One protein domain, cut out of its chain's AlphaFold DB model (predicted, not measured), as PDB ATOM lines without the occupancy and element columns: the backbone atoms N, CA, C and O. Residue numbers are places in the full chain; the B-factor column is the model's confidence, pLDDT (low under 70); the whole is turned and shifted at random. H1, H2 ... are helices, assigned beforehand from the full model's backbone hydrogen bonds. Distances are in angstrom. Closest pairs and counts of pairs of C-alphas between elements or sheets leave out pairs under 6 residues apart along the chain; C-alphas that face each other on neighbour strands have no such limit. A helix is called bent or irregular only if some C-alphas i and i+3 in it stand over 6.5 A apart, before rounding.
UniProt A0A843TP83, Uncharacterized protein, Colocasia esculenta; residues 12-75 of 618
ATOM      1  N   ARG A  12      44.485  85.167  43.290       54.94
ATOM      2  CA  ARG A  12      43.661  85.957  44.221       54.94
ATOM      3  C   ARG A  12      44.448  87.057  44.927       54.94
ATOM      4  O   ARG A  12      43.859  88.064  45.310       54.94
ATOM      5  N   GLU A  13      45.753  86.873  45.095       59.22
ATOM      6  CA  GLU A  13      46.633  87.878  45.683       59.22
ATOM      7  C   GLU A  13      46.959  88.955  44.645       59.22
ATOM      8  O   GLU A  13      46.815  90.133  44.946       59.22
ATOM      9  N   ILE A  14      47.284  88.577  43.405       56.44
ATOM     10  CA  ILE A  14      47.627  89.530  42.331       56.44
ATOM     11  C   ILE A  14      46.435  90.443  41.973       56.44
ATOM     12  O   ILE A  14      46.611  91.643  41.767       56.44
ATOM     13  N   ASN A  15      45.208  89.908  41.959       53.06
ATOM     14  CA  ASN A  15      43.996  90.654  41.592       53.06
ATOM     15  C   ASN A  15      43.375  91.492  42.734       53.06
ATOM     16  O   ASN A  15      42.269  92.019  42.585       53.06
ATOM     17  N   HIS A  16      44.033  91.632  43.890       57.44
ATOM     18  CA  HIS A  16      43.449  92.363  45.016       57.44
ATOM     19  C   HIS A  16      43.396  93.887  44.743       57.44
ATOM     20  O   HIS A  16      44.405  94.472  44.339       57.44
ATOM     21  N   PRO A  17      42.297  94.609  45.055       54.25
ATOM     22  CA  PRO A  17      42.174  96.060  44.812       54.25
ATOM     23  C   PRO A  17      43.156  96.952  45.603       54.25
ATOM     24  O   PRO A  17      43.108  98.174  45.483       54.25
ATOM     25  N   ILE A  18      44.052  96.360  46.398       57.50
ATOM     26  CA  ILE A  18      45.149  97.045  47.097       57.50
ATOM     27  C   ILE A  18      46.267  97.443  46.116       57.50
ATOM     28  O   ILE A  18      46.843  98.519  46.263       57.50
ATOM     29  N   TYR A  19      46.543  96.628  45.090       58.16
ATOM     30  CA  TYR A  19      47.705  96.810  44.204       58.16
ATOM     31  C   TYR A  19      47.563  97.966  43.205       58.16
ATOM     32  O   TYR A  19      48.546  98.415  42.624       58.16
ATOM     33  N   CYS A  20      46.360  98.518  43.048       66.81
ATOM     34  CA  CYS A  20      46.169  99.802  42.389       66.81
ATOM     35  C   CYS A  20      45.008 100.560  43.044       66.81
ATOM     36  O   CYS A  20      43.837 100.213  42.863       66.81
ATOM     37  N   LYS A  21      45.354 101.653  43.749       64.56
ATOM     38  CA  LYS A  21      44.434 102.577  44.447       64.56
ATOM     39  C   LYS A  21      43.272 103.058  43.547       64.56
ATOM     40  O   LYS A  21      42.215 103.436  44.045       64.56
ATOM     41  N   TYR A  22      43.441 103.020  42.222       61.88
ATOM     42  CA  TYR A  22      42.475 103.501  41.232       61.88
ATOM     43  C   TYR A  22      41.433 102.467  40.775       61.88
ATOM     44  O   TYR A  22      40.443 102.875  40.172       61.88
ATOM     45  N   HIS A  23      41.570 101.167  41.070       71.50
ATOM     46  CA  HIS A  23      40.518 100.191  40.731       71.50
ATOM     47  C   HIS A  23      39.232 100.433  41.517       71.50
ATOM     48  O   HIS A  23      38.153 100.507  40.932       71.50
ATOM     49  N   ALA A  24      39.356 100.651  42.827       55.75
ATOM     50  CA  ALA A  24      38.222 100.942  43.702       55.75
ATOM     51  C   ALA A  24      37.514 102.274  43.372       55.75
ATOM     52  O   ALA A  24      36.355 102.457  43.737       55.75
ATOM     53  N   ILE A  25      38.208 103.206  42.703       62.31
ATOM     54  CA  ILE A  25      37.725 104.571  42.438       62.31
ATOM     55  C   ILE A  25      37.210 104.727  41.001       62.31
ATOM     56  O   ILE A  25      36.164 105.335  40.791       62.31
ATOM     57  N   LEU A  26      37.944 104.204  40.012       65.50
ATOM     58  CA  LEU A  26      37.669 104.408  38.584       65.50
ATOM     59  C   LEU A  26      37.016 103.200  37.898       65.50
ATOM     60  O   LEU A  26      36.602 103.339  36.752       65.50
ATOM     61  N   LEU A  27      36.925 102.040  38.568       72.69
ATOM     62  CA  LEU A  27      36.266 100.820  38.063       72.69
ATOM     63  C   LEU A  27      36.717 100.399  36.647       72.69
ATOM     64  O   LEU A  27      35.933  99.863  35.865       72.69
ATOM     65  N   HIS A  28      37.981 100.658  36.302       72.12
ATOM     66  CA  HIS A  28      38.542 100.258  35.015       72.12
ATOM     67  C   HIS A  28      38.922  98.765  35.012       72.12
ATOM     68  O   HIS A  28      39.156  98.201  36.083       72.12
ATOM     69  N   PRO A  29      38.986  98.106  33.840       74.12
ATOM     70  CA  PRO A  29      39.372  96.701  33.754       74.12
ATOM     71  C   PRO A  29      40.804  96.460  34.246       74.12
ATOM     72  O   PRO A  29      41.741  97.135  33.811       74.12
ATOM     73  N   THR A  30      40.972  95.471  35.126       68.56
ATOM     74  CA  THR A  30      42.254  95.120  35.761       68.56
ATOM     75  C   THR A  30      43.311  94.676  34.753       68.56
ATOM     76  O   THR A  30      44.484  95.006  34.903       68.56
ATOM     77  N   ASP A  31      42.880  94.042  33.663       66.38
ATOM     78  CA  ASP A  31      43.715  93.625  32.533       66.38
ATOM     79  C   ASP A  31      44.196  94.781  31.634       66.38
ATOM     80  O   ASP A  31      45.023  94.570  30.749       66.38
ATOM     81  N   ARG A  32      43.711  96.009  31.860       73.62
ATOM     82  CA  ARG A  32      44.155  97.232  31.168       73.62
ATOM     83  C   ARG A  32      44.744  98.279  32.111       73.62
ATOM     84  O   ARG A  32      44.967  99.415  31.696       73.62
ATOM     85  N   CYS A  33      44.988  97.927  33.371       80.69
ATOM     86  CA  CYS A  33      45.598  98.835  34.329       80.69
ATOM     87  C   CYS A  33      47.116  98.935  34.089       80.69
ATOM     88  O   CYS A  33      47.809  97.940  34.315       80.69
ATOM     89  N   PRO A  34      47.664 100.106  33.700       79.50
ATOM     90  CA  PRO A  34      49.105 100.246  33.480       79.50
ATOM     91  C   PRO A  34      49.893  99.959  34.764       79.50
ATOM     92  O   PRO A  34      50.841  99.196  34.735       79.50
ATOM     93  N   ILE A  35      49.416 100.428  35.921       78.19
ATOM     94  CA  ILE A  35      50.098 100.240  37.214       78.19
ATOM     95  C   ILE A  35      50.240  98.755  37.590       78.19
ATOM     96  O   ILE A  35      51.284  98.347  38.090       78.19
ATOM     97  N   ILE A  36      49.208  97.931  37.354       80.75
ATOM     98  CA  ILE A  36      49.301  96.484  37.620       80.75
ATOM     99  C   ILE A  36      50.173  95.797  36.572       80.75
ATOM    100  O   ILE A  36      50.943  94.907  36.924       80.75
ATOM    101  N   ARG A  37      50.104  96.227  35.308       81.88
ATOM    102  CA  ARG A  37      50.973  95.718  34.248       81.88
ATOM    103  C   ARG A  37      52.450  95.972  34.563       81.88
ATOM    104  O   ARG A  37      53.213  95.016  34.604       81.88
ATOM    105  N   ASP A  38      52.822  97.211  34.871       82.69
ATOM    106  CA  ASP A  38      54.192  97.607  35.215       82.69
ATOM    107  C   ASP A  38      54.688  96.867  36.473       82.69
ATOM    108  O   ASP A  38      55.851  96.472  36.569       82.69
ATOM    109  N   TRP A  39      53.795  96.615  37.438       81.88
ATOM    110  CA  TRP A  39      54.104  95.820  38.630       81.88
ATOM    111  C   TRP A  39      54.354  94.339  38.306       81.88
ATOM    112  O   TRP A  39      55.338  93.777  38.789       81.88
ATOM    113  N   ILE A  40      53.525  93.716  37.461       79.56
ATOM    114  CA  ILE A  40      53.719  92.335  36.989       79.56
ATOM    115  C   ILE A  40      55.007  92.228  36.162       79.56
ATOM    116  O   ILE A  40      55.817  91.339  36.422       79.56
ATOM    117  N   GLU A  41      55.254  93.157  35.234       81.31
ATOM    118  CA  GLU A  41      56.496  93.214  34.452       81.31
ATOM    119  C   GLU A  41      57.722  93.384  35.375       81.31
ATOM    120  O   GLU A  41      58.721  92.685  35.205       81.31
ATOM    121  N   SER A  42      57.628  94.189  36.441       83.06
ATOM    122  CA  SER A  42      58.684  94.299  37.460       83.06
ATOM    123  C   SER A  42      58.895  93.008  38.267       83.06
ATOM    124  O   SER A  42      60.024  92.708  38.659       83.06
ATOM    125  N   LEU A  43      57.844  92.227  38.538       81.31
ATOM    126  CA  LEU A  43      57.956  90.930  39.218       81.31
ATOM    127  C   LEU A  43      58.562  89.846  38.313       81.31
ATOM    128  O   LEU A  43      59.345  89.033  38.807       81.31
ATOM    129  N   ILE A  44      58.267  89.878  37.010       84.56
ATOM    130  CA  ILE A  44      58.908  89.033  35.990       84.56
ATOM    131  C   ILE A  44      60.401  89.380  35.889       84.56
ATOM    132  O   ILE A  44      61.246  88.503  36.050       84.56
ATOM    133  N   GLN A  45      60.751  90.665  35.747       86.94
ATOM    134  CA  GLN A  45      62.149  91.132  35.714       86.94
ATOM    135  C   GLN A  45      62.942  90.767  36.982       86.94
ATOM    136  O   GLN A  45      64.150  90.559  36.922       86.94
ATOM    137  N   LYS A  46      62.273  90.669  38.138       85.50
ATOM    138  CA  LYS A  46      62.871  90.243  39.418       85.50
ATOM    139  C   LYS A  46      62.934  88.719  39.593       85.50
ATOM    140  O   LYS A  46      63.274  88.270  40.686       85.50
ATOM    141  N   GLY A  47      62.562  87.929  38.581       85.38
ATOM    142  CA  GLY A  47      62.532  86.463  38.646       85.38
ATOM    143  C   GLY A  47      61.540  85.899  39.670       85.38
ATOM    144  O   GLY A  47      61.684  84.760  40.105       85.38
ATOM    145  N   LYS A  48      60.551  86.697  40.105       81.06
ATOM    146  CA  LYS A  48      59.533  86.291  41.093       81.06
ATOM    147  C   LYS A  48      58.295  85.669  40.456       81.06
ATOM    148  O   LYS A  48      57.540  84.984  41.137       81.06
ATOM    149  N   ILE A  49      58.076  85.934  39.171       78.25
ATOM    150  CA  ILE A  49      57.038  85.310  38.356       78.25
ATOM    151  C   ILE A  49      57.727  84.763  37.111       78.25
ATOM    152  O   ILE A  49      58.364  85.517  36.381       78.25
ATOM    153  N   ASP A  50      57.584  83.461  36.883       76.38
ATOM    154  CA  ASP A  50      57.955  82.820  35.625       76.38
ATOM    155  C   ASP A  50      56.953  83.255  34.529       76.38
ATOM    156  O   ASP A  50      55.747  83.000  34.683       76.38
ATOM    157  N   PRO A  51      57.408  83.943  33.461       68.12
ATOM    158  CA  PRO A  51      56.531  84.436  32.403       68.12
ATOM    159  C   PRO A  51      55.883  83.311  31.585       68.12
ATOM    160  O   PRO A  51      54.772  83.499  31.088       68.12
ATOM    161  N   GLU A  52      56.524  82.147  31.467       65.00
ATOM    162  CA  GLU A  52      56.050  81.039  30.631       65.00
ATOM    163  C   GLU A  52      55.174  80.070  31.434       65.00
ATOM    164  O   GLU A  52      54.102  79.665  30.973       65.00
ATOM    165  N   GLY A  53      55.572  79.763  32.673       55.59
ATOM    166  CA  GLY A  53      54.855  78.828  33.544       55.59
ATOM    167  C   GLY A  53      53.495  79.337  34.041       55.59
ATOM    168  O   GLY A  53      52.500  78.611  33.982       55.59
ATOM    169  N   ASN A  54      53.416  80.584  34.526       56.44
ATOM    170  CA  ASN A  54      52.225  81.065  35.243       56.44
ATOM    171  C   ASN A  54      51.222  81.840  34.378       56.44
ATOM    172  O   ASN A  54      50.023  81.780  34.654       56.44
ATOM    173  N   PHE A  55      51.651  82.540  33.323       59.56
ATOM    174  CA  PHE A  55      50.734  83.366  32.522       59.56
ATOM    175  C   PHE A  55      49.659  82.526  31.812       59.56
ATOM    176  O   PHE A  55      48.474  82.858  31.849       59.56
ATOM    177  N   MET A  56      50.042  81.378  31.244       55.53
ATOM    178  CA  MET A  56      49.103  80.449  30.602       55.53
ATOM    179  C   MET A  56      48.165  79.752  31.598       55.53
ATOM    180  O   MET A  56      47.032  79.421  31.242       55.53
ATOM    181  N   VAL A  57      48.598  79.546  32.845       62.19
ATOM    182  CA  VAL A  57      47.753  78.986  33.914       62.19
ATOM    183  C   VAL A  57      46.717  80.018  34.367       62.19
ATOM    184  O   VAL A  57      45.532  79.692  34.410       62.19
ATOM    185  N   LEU A  58      47.133  81.270  34.589       61.81
ATOM    186  CA  LEU A  58      46.246  82.397  34.901       61.81
ATOM    187  C   LEU A  58      45.208  82.628  33.790       61.81
ATOM    188  O   LEU A  58      44.016  82.746  34.060       61.81
ATOM    189  N   MET A  59      45.622  82.615  32.519       67.19
ATOM    190  CA  MET A  59      44.693  82.800  31.397       67.19
ATOM    191  C   MET A  59      43.691  81.641  31.243       67.19
ATOM    192  O   MET A  59      42.526  81.886  30.932       67.19
ATOM    193  N   ARG A  60      44.083  80.388  31.525       68.38
ATOM    194  CA  ARG A  60      43.144  79.245  31.539       68.38
ATOM    195  C   ARG A  60      42.189  79.275  32.737       68.38
ATOM    196  O   ARG A  60      41.016  78.946  32.569       68.38
ATOM    197  N   ALA A  61      42.661  79.676  33.918       60.62
ATOM    198  CA  ALA A  61      41.818  79.848  35.102       60.62
ATOM    199  C   ALA A  61      40.768  80.953  34.884       60.62
ATOM    200  O   ALA A  61      39.582  80.743  35.148       60.62
ATOM    201  N   ARG A  62      41.178  82.073  34.273       65.88
ATOM    202  CA  ARG A  62      40.300  83.157  33.811       65.88
ATOM    203  C   ARG A  62      39.211  82.672  32.847       65.88
ATOM    204  O   ARG A  62      38.044  83.004  33.046       65.88
ATOM    205  N   GLU A  63      39.558  81.882  31.827       71.50
ATOM    206  CA  GLU A  63      38.564  81.309  30.902       71.50
ATOM    207  C   GLU A  63      37.569  80.373  31.601       71.50
ATOM    208  O   GLU A  63      36.383  80.381  31.265       71.50
ATOM    209  N   ALA A  64      38.024  79.568  32.565       69.19
ATOM    210  CA  ALA A  64      37.151  78.684  33.333       69.19
ATOM    211  C   ALA A  64      36.160  79.483  34.198       69.19
ATOM    212  O   ALA A  64      34.953  79.281  34.082       69.19
ATOM    213  N   ALA A  65      36.651  80.454  34.974       67.94
ATOM    214  CA  ALA A  65      35.817  81.298  35.830       67.94
ATOM    215  C   ALA A  65      34.798  82.134  35.033       67.94
ATOM    216  O   ALA A  65      33.661  82.318  35.473       67.94
ATOM    217  N   GLN A  66      35.167  82.612  33.840       65.62
ATOM    218  CA  GLN A  66      34.231  83.327  32.973       65.62
ATOM    219  C   GLN A  66      33.123  82.398  32.440       65.62
ATOM    220  O   GLN A  66      31.955  82.785  32.461       65.62
ATOM    221  N   ARG A  67      33.450  81.159  32.040       79.81
ATOM    222  CA  ARG A  67      32.444  80.162  31.624       79.81
ATOM    223  C   ARG A  67      31.504  79.780  32.767       79.81
ATOM    224  O   ARG A  67      30.306  79.681  32.530       79.81
ATOM    225  N   GLU A  68      32.009  79.607  33.988       79.31
ATOM    226  CA  GLU A  68      31.176  79.326  35.171       79.31
ATOM    227  C   GLU A  68      30.202  80.476  35.473       79.31
ATOM    228  O   GLU A  68      29.028  80.236  35.770       79.31
ATOM    229  N   PHE A  69      30.648  81.730  35.341       77.56
ATOM    230  CA  PHE A  69      29.787  82.903  35.510       77.56
ATOM    231  C   PHE A  69      28.719  83.008  34.409       77.56
ATOM    232  O   PHE A  69      27.546  83.249  34.700       77.56
ATOM    233  N   GLU A  70      29.098  82.789  33.147       76.88
ATOM    234  CA  GLU A  70      28.172  82.793  32.008       76.88
ATOM    235  C   GLU A  70      27.139  81.656  32.104       76.88
ATOM    236  O   GLU A  70      25.956  81.884  31.846       76.88
ATOM    237  N   GLN A  71      27.544  80.464  32.560       83.31
ATOM    238  CA  GLN A  71      26.640  79.347  32.854       83.31
ATOM    239  C   GLN A  71      25.682  79.670  34.008       83.31
ATOM    240  O   GLN A  71      24.472  79.526  33.847       83.31
ATOM    241  N   SER A  72      26.194  80.191  35.128       79.81
ATOM    242  CA  SER A  72      25.372  80.565  36.292       79.81
ATOM    243  C   SER A  72      24.317  81.621  35.933       79.81
ATOM    244  O   SER A  72      23.154  81.509  36.315       79.81
ATOM    245  N   SER A  73      24.705  82.623  35.137       78.62
ATOM    246  CA  SER A  73      23.809  83.674  34.639       78.62
ATOM    247  C   SER A  73      22.744  83.125  33.674       78.62
ATOM    248  O   SER A  73      21.573  83.508  33.741       78.62
ATOM    249  N   ALA A  74      23.116  82.175  32.807       80.38
ATOM    250  CA  ALA A  74      22.179  81.502  31.911       80.38
ATOM    251  C   ALA A  74      21.169  80.613  32.664       80.38
ATOM    252  O   ALA A  74      19.993  80.586  32.298       80.38
ATOM    253  N   GLU A  75      21.592  79.923  33.727       85.94
ATOM    254  CA  GLU A  75      20.700  79.130  34.581       85.94
ATOM    255  C   GLU A  75      19.745  80.014  35.398       85.94
ATOM    256  O   GLU A  75      18.544  79.737  35.443       85.94
TER     257      GLU A  75
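Overview. This is residues 12 to 75 of the 618 residues of an uncharacterized protein of Colocasia esculenta (UniProt A0A843TP83). A long single helix, H3, sticks out free from a small, loosely wound body in which the chain loops through the one-turn helix H1 and then forms the helix H2. H2 and H3 spread as the arms of an open V, joined by the bend of residues 46 to 54. The printed part has 64 residues with three named helices, in the order H1, H2, H3, and no named strand; the class is all helix. The whole is loose, with a radius of gyration of the C-alphas of 13.8 A, and its flat outline spans 44 by 32 by 17 A.

Arrangement. The first helix, H1, residues 23 to 26, is apart from H2, residues 34 to 45. H2 is apart from H3, residues 55 to 75, and H1 and H3 are apart too. Residues 52 to 75 stand free, of which 55 to 75 belong to H3. In H2 and H3 every O i to N i+4 pair is within hydrogen-bond range; H1 is too short for such a pair, and its one O i to N i+3 pair is not within range.

Along the chain. H1 begins at C-alpha 23, at (40.518, 100.191, 40.731), and is 5.5 A long. H2 begins at C-alpha 34, at (49.105, 100.246, 33.480), and is 16.1 A long from first to last C-alpha. H3 measures 30.4 A and ends at C-alpha 75, at (20.700, 79.130, 34.581). No helix is bent.

Size, cuts and confidence. The two C-alphas farthest apart, those of Lys 46 and Glu 75, are 43.9 A apart. Without the residues that stand free, the body of 40 residues spans 31 by 18 by 13 A. The printed part has no cut, and both links between helices are short. The mean pLDDT of the printed part is 70.9; it is under 70 at residues 12 to 22, 24 to 26, 30 to 31, 51 to 62 and 64 to 66.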